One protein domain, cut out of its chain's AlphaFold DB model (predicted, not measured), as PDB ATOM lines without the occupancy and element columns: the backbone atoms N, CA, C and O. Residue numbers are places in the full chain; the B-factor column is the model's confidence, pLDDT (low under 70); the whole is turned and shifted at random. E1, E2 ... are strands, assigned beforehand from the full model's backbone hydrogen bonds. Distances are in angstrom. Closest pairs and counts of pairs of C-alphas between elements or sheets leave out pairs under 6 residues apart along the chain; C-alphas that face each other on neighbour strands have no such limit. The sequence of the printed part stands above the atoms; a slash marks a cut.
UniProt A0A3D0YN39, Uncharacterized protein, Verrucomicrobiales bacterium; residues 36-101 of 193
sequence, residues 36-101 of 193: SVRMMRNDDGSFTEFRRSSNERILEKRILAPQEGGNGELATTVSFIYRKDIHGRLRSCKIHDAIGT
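This is residues 36 to 101 of the 193 residues of an uncharacterized protein of Verrucomicrobiales bacterium (UniProt A0A3D0YN39). Picture a single twisted sheet of five strands laid side by side in chain order, E1, E2, E3, E4, E5, like a ribbon folded back on itself four times; nothing covers either face. The turn between E3 and E4 at one end and the turn between E4 and E5 at the other make the longest axis. The printed part has 66 residues with five named strands and no named helix, and the class is all strand; the sheet is antiparallel throughout, a meander, each strand the antiparallel neighbour of the one before. The whole is elongated, spanning 44 by 24 by 20 A, and only just loose, close to compact, with a radius of gyration of the C-alphas of 13.3 A.

Begin at E1, residues 36 to 41, an edge strand. It forms a hairpin with E2, residues 47 to 52, at 166 degrees between directions; look at C-alphas 39 and 49, which face each other at 4.4 A, and at N 50 and O 38, 2.7 A apart and within hydrogen-bond range. E2 forms the next hairpin with E3, residues 58 to 66, at 160 degrees; C-alphas 50 and 61 face each other at 4.6 A, and N 49 and O 62 are within range at 2.9 A. E3 and E4, residues 74 to 84, are a hairpin at 166 degrees, with C-alphas 62 and 79 facing each other at 4.4 A and N 63 and O 78 within range at 2.9 A. E4 bends by 66 degrees at residue 77. E4 and E5, residues 90 to 96, make the last hairpin, at 156 degrees; C-alphas 82 and 93 face each other at 4.2 A, and N 81 and O 94 are within range at 2.8 A. E5 is the other edge strand. E1 is apart from E4 and E5, and E2 is apart from E5. From edge to edge the strands' lines turn by 58 degrees.

Find C-alpha 36 at (189.913, 142.864, 159.234); from there E1 runs 17.3 A to C-alpha 41, and E2 runs the other way over 16.7 A. E3 starts at C-alpha 58, at (198.998, 147.724, 155.008), and covers 26.1 A. E4, the longest strand with 11 residues, covers 28.0 A. E5 covers 17.3 A and ends at C-alpha 96, at (208.277, 136.387, 151.685).

The two C-alphas farthest apart are those of Gly 69 and His 87, at 44.8 A. The printed part has no cut. The links E1 to E2, E2 to E3 and E4 to E5 are tight, E3 to E4 is short, and no link is long. The mean pLDDT of the printed part is 89.6, and residue 70 alone is under 70.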
ATOM      1  N   SER A  36     190.836 143.796 159.891       81.06
ATOM      2  CA  SER A  36     189.913 142.864 159.234       81.06
ATOM      3  C   SER A  36     190.675 141.690 158.637       81.06
ATOM      4  O   SER A  36     191.703 141.906 157.988       81.06
ATOM      5  N   VAL A  37     190.147 140.478 158.814       87.94
ATOM      6  CA  VAL A  37     190.693 139.235 158.255       87.94
ATOM      7  C   VAL A  37     189.623 138.541 157.414       87.94
ATOM      8  O   VAL A  37     188.471 138.451 157.831       87.94
ATOM      9  N   ARG A  38     189.993 138.064 156.224       88.56
ATOM     10  CA  ARG A  38     189.148 137.251 155.339       88.56
ATOM     11  C   ARG A  38     189.936 136.033 154.883       88.56
ATOM     12  O   ARG A  38     191.066 136.189 154.439       88.56
ATOM     13  N   MET A  39     189.322 134.857 154.912       88.38
ATOM     14  CA  MET A  39     189.918 133.628 154.394       88.38
ATOM     15  C   MET A  39     189.101 133.089 153.218       88.38
ATOM     16  O   MET A  39     187.880 133.235 153.182       88.38
ATOM     17  N   MET A  40     189.780 132.515 152.232       89.62
ATOM     18  CA  MET A  40     189.187 131.919 151.037       89.62
ATOM     19  C   MET A  40     189.855 130.576 150.772       89.62
ATOM     20  O   MET A  40     191.076 130.491 150.841       89.62
ATOM     21  N   ARG A  41     189.077 129.540 150.465       89.81
ATOM     22  CA  ARG A  41     189.613 128.256 150.002       89.81
ATOM     23  C   ARG A  41     189.847 128.327 148.492       89.81
ATOM     24  O   ARG A  41     189.013 128.886 147.783       89.81
ATOM     25  N   ASN A  42     190.971 127.796 148.032       85.56
ATOM     26  CA  ASN A  42     191.349 127.703 146.627       85.56
ATOM     27  C   ASN A  42     191.053 126.284 146.097       85.56
ATOM     28  O   ASN A  42     190.942 125.333 146.876       85.56
ATOM     29  N   ASP A  43     190.956 126.138 144.774       87.00
ATOM     30  CA  ASP A  43     190.597 124.866 144.120       87.00
ATOM     31  C   ASP A  43     191.651 123.763 144.320       87.00
ATOM     32  O   ASP A  43     191.321 122.582 144.361       87.00
ATOM     33  N   ASP A  44     192.914 124.150 144.506       80.56
ATOM     34  CA  ASP A  44     194.036 123.248 144.796       80.56
ATOM     35  C   ASP A  44     194.076 122.768 146.262       80.56
ATOM     36  O   ASP A  44     195.016 122.093 146.676       80.56
ATOM     37  N   GLY A  45     193.068 123.125 147.066       84.94
ATOM     38  CA  GLY A  45     192.973 122.776 148.482       84.94
ATOM     39  C   GLY A  45     193.734 123.713 149.423       84.94
ATOM     40  O   GLY A  45     193.564 123.603 150.637       84.94
ATOM     41  N   SER A  46     194.519 124.658 148.898       86.62
ATOM     42  CA  SER A  46     195.160 125.702 149.700       86.62
ATOM     43  C   SER A  46     194.155 126.777 150.138       86.62
ATOM     44  O   SER A  46     193.010 126.828 149.686       86.62
ATOM     45  N   PHE A  47     194.577 127.667 151.033       89.06
ATOM     46  CA  PHE A  47     193.780 128.792 151.508       89.06
ATOM     47  C   PHE A  47     194.503 130.109 151.251       89.06
ATOM     48  O   PHE A  47     195.713 130.222 151.417       89.06
ATOM     49  N   THR A  48     193.747 131.138 150.892       89.44
ATOM     50  CA  THR A  48     194.224 132.515 150.841       89.44
ATOM     51  C   THR A  48     193.657 133.291 152.024       89.44
ATOM     52  O   THR A  48     192.447 133.489 152.122       89.44
ATOM     53  N   GLU A  49     194.528 133.774 152.904       89.62
ATOM     54  CA  GLU A  49     194.174 134.692 153.985       89.62
ATOM     55  C   GLU A  49     194.520 136.130 153.581       89.62
ATOM     56  O   GLU A  49     195.618 136.411 153.108       89.62
ATOM     57  N   PHE A  50     193.592 137.058 153.791       91.62
ATOM     58  CA  PHE A  50     193.782 138.491 153.613       91.62
ATOM     59  C   PHE A  50     193.628 139.197 154.952       91.62
ATOM     60  O   PHE A  50     192.595 139.060 155.604       91.62
ATOM     61  N   ARG A  51     194.612 140.010 155.333       89.44
ATOM     62  CA  ARG A  51     194.557 140.878 156.513       89.44
ATOM     63  C   ARG A  51     194.735 142.330 156.106       89.44
ATOM     64  O   ARG A  51     195.443 142.648 155.151       89.44
ATOM     65  N   ARG A  52     194.107 143.234 156.848       89.69
ATOM     66  CA  ARG A  52     194.238 144.680 156.651       89.69
ATOM     67  C   ARG A  52     194.504 145.362 157.981       89.69
ATOM     68  O   ARG A  52     193.808 145.084 158.955       89.69
ATOM     69  N   SER A  53     195.483 146.264 158.005       89.25
ATOM     70  CA  SER A  53     195.774 147.087 159.180       89.25
ATOM     71  C   SER A  53     194.616 148.034 159.507       89.25
ATOM     72  O   SER A  53     193.850 148.417 158.623       89.25
ATOM     73  N   SER A  54     194.517 148.465 160.765       86.19
ATOM     74  CA  SER A  54     193.500 149.428 161.223       86.19
ATOM     75  C   SER A  54     193.515 150.739 160.427       86.19
ATOM     76  O   SER A  54     192.470 151.266 160.061       86.19
ATOM     77  N   ASN A  55     194.706 151.232 160.075       84.25
ATOM     78  CA  ASN A  55     194.884 152.427 159.243       84.25
ATOM     79  C   ASN A  55     194.721 152.177 157.729       84.25
ATOM     80  O   ASN A  55     194.974 153.077 156.933       84.25
ATOM     81  N   GLU A  56     194.381 150.951 157.320       85.94
ATOM     82  CA  GLU A  56     194.213 150.500 155.932       85.94
ATOM     83  C   GLU A  56     195.427 150.703 155.005       85.94
ATOM     84  O   GLU A  56     195.326 150.452 153.801       85.94
ATOM     85  N   ARG A  57     196.585 151.125 155.534       90.00
ATOM     86  CA  ARG A  57     197.817 151.362 154.762       90.00
ATOM     87  C   ARG A  57     198.571 150.084 154.435       90.00
ATOM     88  O   ARG A  57     199.367 150.089 153.496       90.00
ATOM     89  N   ILE A  58     198.340 149.014 155.190       93.62
ATOM     90  CA  ILE A  58     198.998 147.724 155.008       93.62
ATOM     91  C   ILE A  58     197.934 146.677 154.700       93.62
ATOM     92  O   ILE A  58     196.946 146.539 155.426       93.62
ATOM     93  N   LEU A  59     198.151 145.947 153.610       94.19
ATOM     94  CA  LEU A  59     197.428 144.718 153.317       94.19
ATOM     95  C   LEU A  59     198.412 143.565 153.362       94.19
ATOM     96  O   LEU A  59     199.521 143.669 152.842       94.19
ATOM     97  N   GLU A  60     197.984 142.463 153.941       94.00
ATOM     98  CA  GLU A  60     198.721 141.217 153.936       94.00
ATOM     99  C   GLU A  60     197.892 140.165 153.210       94.00
ATOM    100  O   GLU A  60     196.693 140.042 153.448       94.00
ATOM    101  N   LYS A  61     198.528 139.423 152.310       93.62
ATOM    102  CA  LYS A  61     197.972 138.206 151.721       93.62
ATOM    103  C   LYS A  61     198.885 137.053 152.106       93.62
ATOM    104  O   LYS A  61     200.091 137.161 151.904       93.62
ATOM    105  N   ARG A  62     198.340 135.952 152.604       91.88
ATOM    106  CA  ARG A  62     199.076 134.708 152.851       91.88
ATOM    107  C   ARG A  62     198.440 133.587 152.057       91.88
ATOM    108  O   ARG A  62     197.217 133.519 151.975       91.88
ATOM    109  N   ILE A  63     199.269 132.736 151.473       89.88
ATOM    110  CA  ILE A  63     198.828 131.434 150.979       89.88
ATOM    111  C   ILE A  63     199.191 130.417 152.049       89.88
ATOM    112  O   ILE A  63     200.333 130.382 152.509       89.88
ATOM    113  N   LEU A  64     198.205 129.639 152.467       90.75
ATOM    114  CA  LEU A  64     198.318 128.613 153.487       90.75
ATOM    115  C   LEU A  64     198.052 127.257 152.838       90.75
ATOM    116  O   LEU A  64     197.112 127.131 152.056       90.75
ATOM    117  N   ALA A  65     198.841 126.244 153.167       88.00
ATOM    118  CA  ALA A  65     198.616 124.880 152.703       88.00
ATOM    119  C   ALA A  65     198.686 123.903 153.883       88.00
ATOM    120  O   ALA A  65     199.398 124.191 154.853       88.00
ATOM    121  N   PRO A  66     197.965 122.768 153.820       87.38
ATOM    122  CA  PRO A  66     198.145 121.687 154.780       87.38
ATOM    123  C   PRO A  66     199.606 121.235 154.801       87.38
ATOM    124  O   PRO A  66     200.220 121.076 153.744       87.38
ATOM    125  N   GLN A  67     200.166 121.032 155.989       83.06
ATOM    126  CA  GLN A  67     201.486 120.420 156.107       83.06
ATOM    127  C   GLN A  67     201.401 118.912 155.870       83.06
ATOM    128  O   GLN A  67     200.552 118.233 156.448       83.06
ATOM    129  N   GLU A  68     202.302 118.377 155.044       78.81
ATOM    130  CA  GLU A  68     202.461 116.929 154.913       78.81
ATOM    131  C   GLU A  68     202.854 116.326 156.268       78.81
ATOM    132  O   GLU A  68     203.784 116.795 156.922       78.81
ATOM    133  N   GLY A  69     202.110 115.310 156.711       78.00
ATOM    134  CA  GLY A  69     202.297 114.693 158.027       78.00
ATOM    135  C   GLY A  69     201.772 115.517 159.211       78.00
ATOM    136  O   GLY A  69     201.877 115.061 160.347       78.00
ATOM    137  N   GLY A  70     201.188 116.697 158.973       69.00
ATOM    138  CA  GLY A  70     200.481 117.472 159.991       69.00
ATOM    139  C   GLY A  70     199.032 117.008 160.153       69.00
ATOM    140  O   GLY A  70     198.392 116.586 159.190       69.00
ATOM    141  N   ASN A  71     198.474 117.143 161.359       80.88
ATOM    142  CA  ASN A  71     197.072 116.822 161.678       80.88
ATOM    143  C   ASN A  71     196.078 117.859 161.099       80.88
ATOM    144  O   ASN A  71     195.212 118.372 161.802       80.88
ATOM    145  N   GLY A  72     196.222 118.217 159.820       76.69
ATOM    146  CA  GLY A  72     195.420 119.253 159.160       76.69
ATOM    147  C   GLY A  72     195.850 120.692 159.472       76.69
ATOM    148  O   GLY A  72     195.138 121.629 159.112       76.69
ATOM    149  N   GLU A  73     197.004 120.886 160.118       86.19
ATOM    150  CA  GLU A  73     197.556 122.216 160.380       86.19
ATOM    151  C   GLU A  73     197.926 122.936 159.076       86.19
ATOM    152  O   GLU A  73     198.545 122.370 158.169       86.19
ATOM    153  N   LEU A  74     197.533 124.210 158.988       88.38
ATOM    154  CA  LEU A  74     197.824 125.069 157.847       88.38
ATOM    155  C   LEU A  74     199.090 125.881 158.111       88.38
ATOM    156  O   LEU A  74     199.124 126.715 159.017       88.38
ATOM    157  N   ALA A  75     200.098 125.716 157.259       89.38
ATOM    158  CA  ALA A  75     201.303 126.534 157.285       89.38
ATOM    159  C   ALA A  75     201.289 127.576 156.169       89.38
ATOM    160  O   ALA A  75     200.839 127.317 155.052       89.38
ATOM    161  N   THR A  76     201.822 128.765 156.462       91.31
ATOM    162  CA  THR A  76     202.053 129.779 155.427       91.31
ATOM    163  C   THR A  76     203.155 129.303 154.493       91.31
ATOM    164  O   THR A  76     204.265 129.035 154.934       91.31
ATOM    165  N   THR A  77     202.864 129.241 153.198       89.88
ATOM    166  CA  THR A  77     203.848 128.895 152.165       89.88
ATOM    167  C   THR A  77     204.493 130.141 151.567       89.88
ATOM    168  O   THR A  77     205.682 130.153 151.257       89.88
ATOM    169  N   VAL A  78     203.714 131.215 151.427       89.94
ATOM    170  CA  VAL A  78     204.166 132.513 150.919       89.94
ATOM    171  C   VAL A  78     203.308 133.629 151.509       89.94
ATOM    172  O   VAL A  78     202.090 133.487 151.663       89.94
ATOM    173  N   SER A  79     203.929 134.772 151.805       92.62
ATOM    174  CA  SER A  79     203.225 135.976 152.255       92.62
ATOM    175  C   SER A  79     203.566 137.202 151.410       92.62
ATOM    176  O   SER A  79     204.676 137.364 150.910       92.62
ATOM    177  N   PHE A  80     202.597 138.096 151.259       96.88
ATOM    178  CA  PHE A  80     202.694 139.330 150.492       96.88
ATOM    179  C   PHE A  80     202.306 140.488 151.403       96.88
ATOM    180  O   PHE A  80     201.166 140.560 151.857       96.88
ATOM    181  N   ILE A  81     203.234 141.410 151.650       97.00
ATOM    182  CA  ILE A  81     202.995 142.603 152.465       97.00
ATOM    183  C   ILE A  81     202.960 143.818 151.554       97.00
ATOM    184  O   ILE A  81     204.004 144.323 151.128       97.00
ATOM    185  N   TYR A  82     201.756 144.302 151.285       96.50
ATOM    186  CA  TYR A  82     201.496 145.474 150.471       96.50
ATOM    187  C   TYR A  82     201.454 146.740 151.325       96.50
ATOM    188  O   TYR A  82     200.867 146.757 152.406       96.50
ATOM    189  N   ARG A  83     202.007 147.833 150.800       96.12
ATOM    190  CA  ARG A  83     201.876 149.181 151.364       96.12
ATOM    191  C   ARG A  83     201.148 150.096 150.400       96.12
ATOM    192  O   ARG A  83     201.448 150.098 149.204       96.12
ATOM    193  N   LYS A  84     200.242 150.906 150.935       94.44
ATOM    194  CA  LYS A  84     199.482 151.921 150.206       94.44
ATOM    195  C   LYS A  84     199.983 153.330 150.508       94.44
ATOM    196  O   LYS A  84     200.468 153.596 151.606       94.44
ATOM    197  N   ASP A  85     199.840 154.229 149.540       91.88
ATOM    198  CA  ASP A  85     200.013 155.669 149.754       91.88
ATOM    199  C   ASP A  85     198.831 156.281 150.509       91.88
ATOM    200  O   ASP A  85     197.883 155.576 150.869       91.88
ATOM    201  N   ILE A  86     198.879 157.606 150.710       89.75
ATOM    202  CA  ILE A  86     197.840 158.364 151.411       89.75
ATOM    203  C   ILE A  86     196.455 158.292 150.742       89.75
ATOM    204  O   ILE A  86     195.441 158.387 151.433       89.75
ATOM    205  N   HIS A  87     196.412 158.006 149.442       89.12
ATOM    206  CA  HIS A  87     195.200 157.883 148.630       89.12
ATOM    207  C   HIS A  87     194.725 156.427 148.485       89.12
ATOM    208  O   HIS A  87     193.805 156.149 147.724       89.12
ATOM    209  N   GLY A  88     195.352 155.477 149.186       89.19
ATOM    210  CA  GLY A  88     194.957 154.068 149.167       89.19
ATOM    211  C   GLY A  88     195.503 153.263 147.983       89.19
ATOM    212  O   GLY A  88     195.185 152.078 147.864       89.19
ATOM    213  N   ARG A  89     196.363 153.852 147.142       92.56
ATOM    214  CA  ARG A  89     196.996 153.176 145.998       92.56
ATOM    215  C   ARG A  89     198.175 152.338 146.465       92.56
ATOM    216  O   ARG A  89     199.005 152.826 147.228       92.56
ATOM    217  N   LEU A  90     198.293 151.100 145.985       94.06
ATOM    218  CA  LEU A  90     199.455 150.243 146.260       94.06
ATOM    219  C   LEU A  90     200.739 150.923 145.784       94.06
ATOM    220  O   LEU A  90     200.754 151.450 144.684       94.06
ATOM    221  N   ARG A  91     201.815 150.903 146.567       95.94
ATOM    222  CA  ARG A  91     203.120 151.483 146.192       95.94
ATOM    223  C   ARG A  91     204.243 150.478 146.217       95.94
ATOM    224  O   ARG A  91     205.098 150.497 145.336       95.94
ATOM    225  N   SER A  92     204.217 149.581 147.192       96.94
ATOM    226  CA  SER A  92     205.176 148.489 147.263       96.94
ATOM    227  C   SER A  92     204.541 147.211 147.779       96.94
ATOM    228  O   SER A  92     203.548 147.249 148.504       96.94
ATOM    229  N   CYS A  93     205.138 146.084 147.409       97.69
ATOM    230  CA  CYS A  93     204.878 144.787 148.013       97.69
ATOM    231  C   CYS A  93     206.208 144.100 148.324       97.69
ATOM    232  O   CYS A  93     207.149 144.171 147.534       97.69
ATOM    233  N   LYS A  94     206.288 143.427 149.469       98.19
ATOM    234  CA  LYS A  94     207.357 142.469 149.773       98.19
ATOM    235  C   LYS A  94     206.764 141.070 149.774       98.19
ATOM    236  O   LYS A  94     205.747 140.858 150.430       98.19
ATOM    237  N   ILE A  95     207.378 140.163 149.027       95.31
ATOM    238  CA  ILE A  95     206.988 138.755 148.966       95.31
ATOM    239  C   ILE A  95     207.969 137.982 149.836       95.31
ATOM    240  O   ILE A  95     209.173 138.110 149.614       95.31
ATOM    241  N   HIS A  96     207.468 137.212 150.795       95.88
ATOM    242  CA  HIS A  96     208.277 136.387 151.685       95.88
ATOM    243  C   HIS A  96     207.976 134.911 151.465       95.88
ATOM    244  O   HIS A  96     206.844 134.559 151.127       95.88
ATOM    245  N   ASP A  97     208.981 134.073 151.675       92.62
ATOM    246  CA  ASP A  97     208.805 132.627 151.775       92.62
ATOM    247  C   ASP A  97     208.076 132.223 153.075       92.62
ATOM    248  O   ASP A  97     207.607 133.069 153.845       92.62
ATOM    249  N   ALA A  98     207.980 130.913 153.309       89.25
ATOM    250  CA  ALA A  98     207.334 130.323 154.479       89.25
ATOM    251  C   ALA A  98     207.988 130.716 155.817       89.25
ATOM    252  O   ALA A  98     207.296 130.818 156.828       89.25
ATOM    253  N   ILE A  99     209.305 130.952 155.827       92.56
ATOM    254  CA  ILE A  99     210.074 131.278 157.039       92.56
ATOM    255  C   ILE A  99     210.232 132.793 157.257       92.56
ATOM    256  O   ILE A  99     210.741 133.218 158.291       92.56
ATOM    257  N   GLY A 100     209.772 133.619 156.312       92.69
ATOM    258  CA  GLY A 100     209.777 135.080 156.400       92.69
ATOM    259  C   GLY A 100     210.921 135.772 155.653       92.69
ATOM    260  O   GLY A 100     211.035 137.000 155.720       92.69
ATOM    261  N   THR A 101     211.745 135.048 154.896       95.75
ATOM    262  CA  THR A 101     212.788 135.636 154.046       95.75
ATOM    263  C   THR A 101     212.151 136.375 152.880       95.75
ATOM    264  O   THR A 101     211.310 135.829 152.170       95.75
TER     265      THR A 101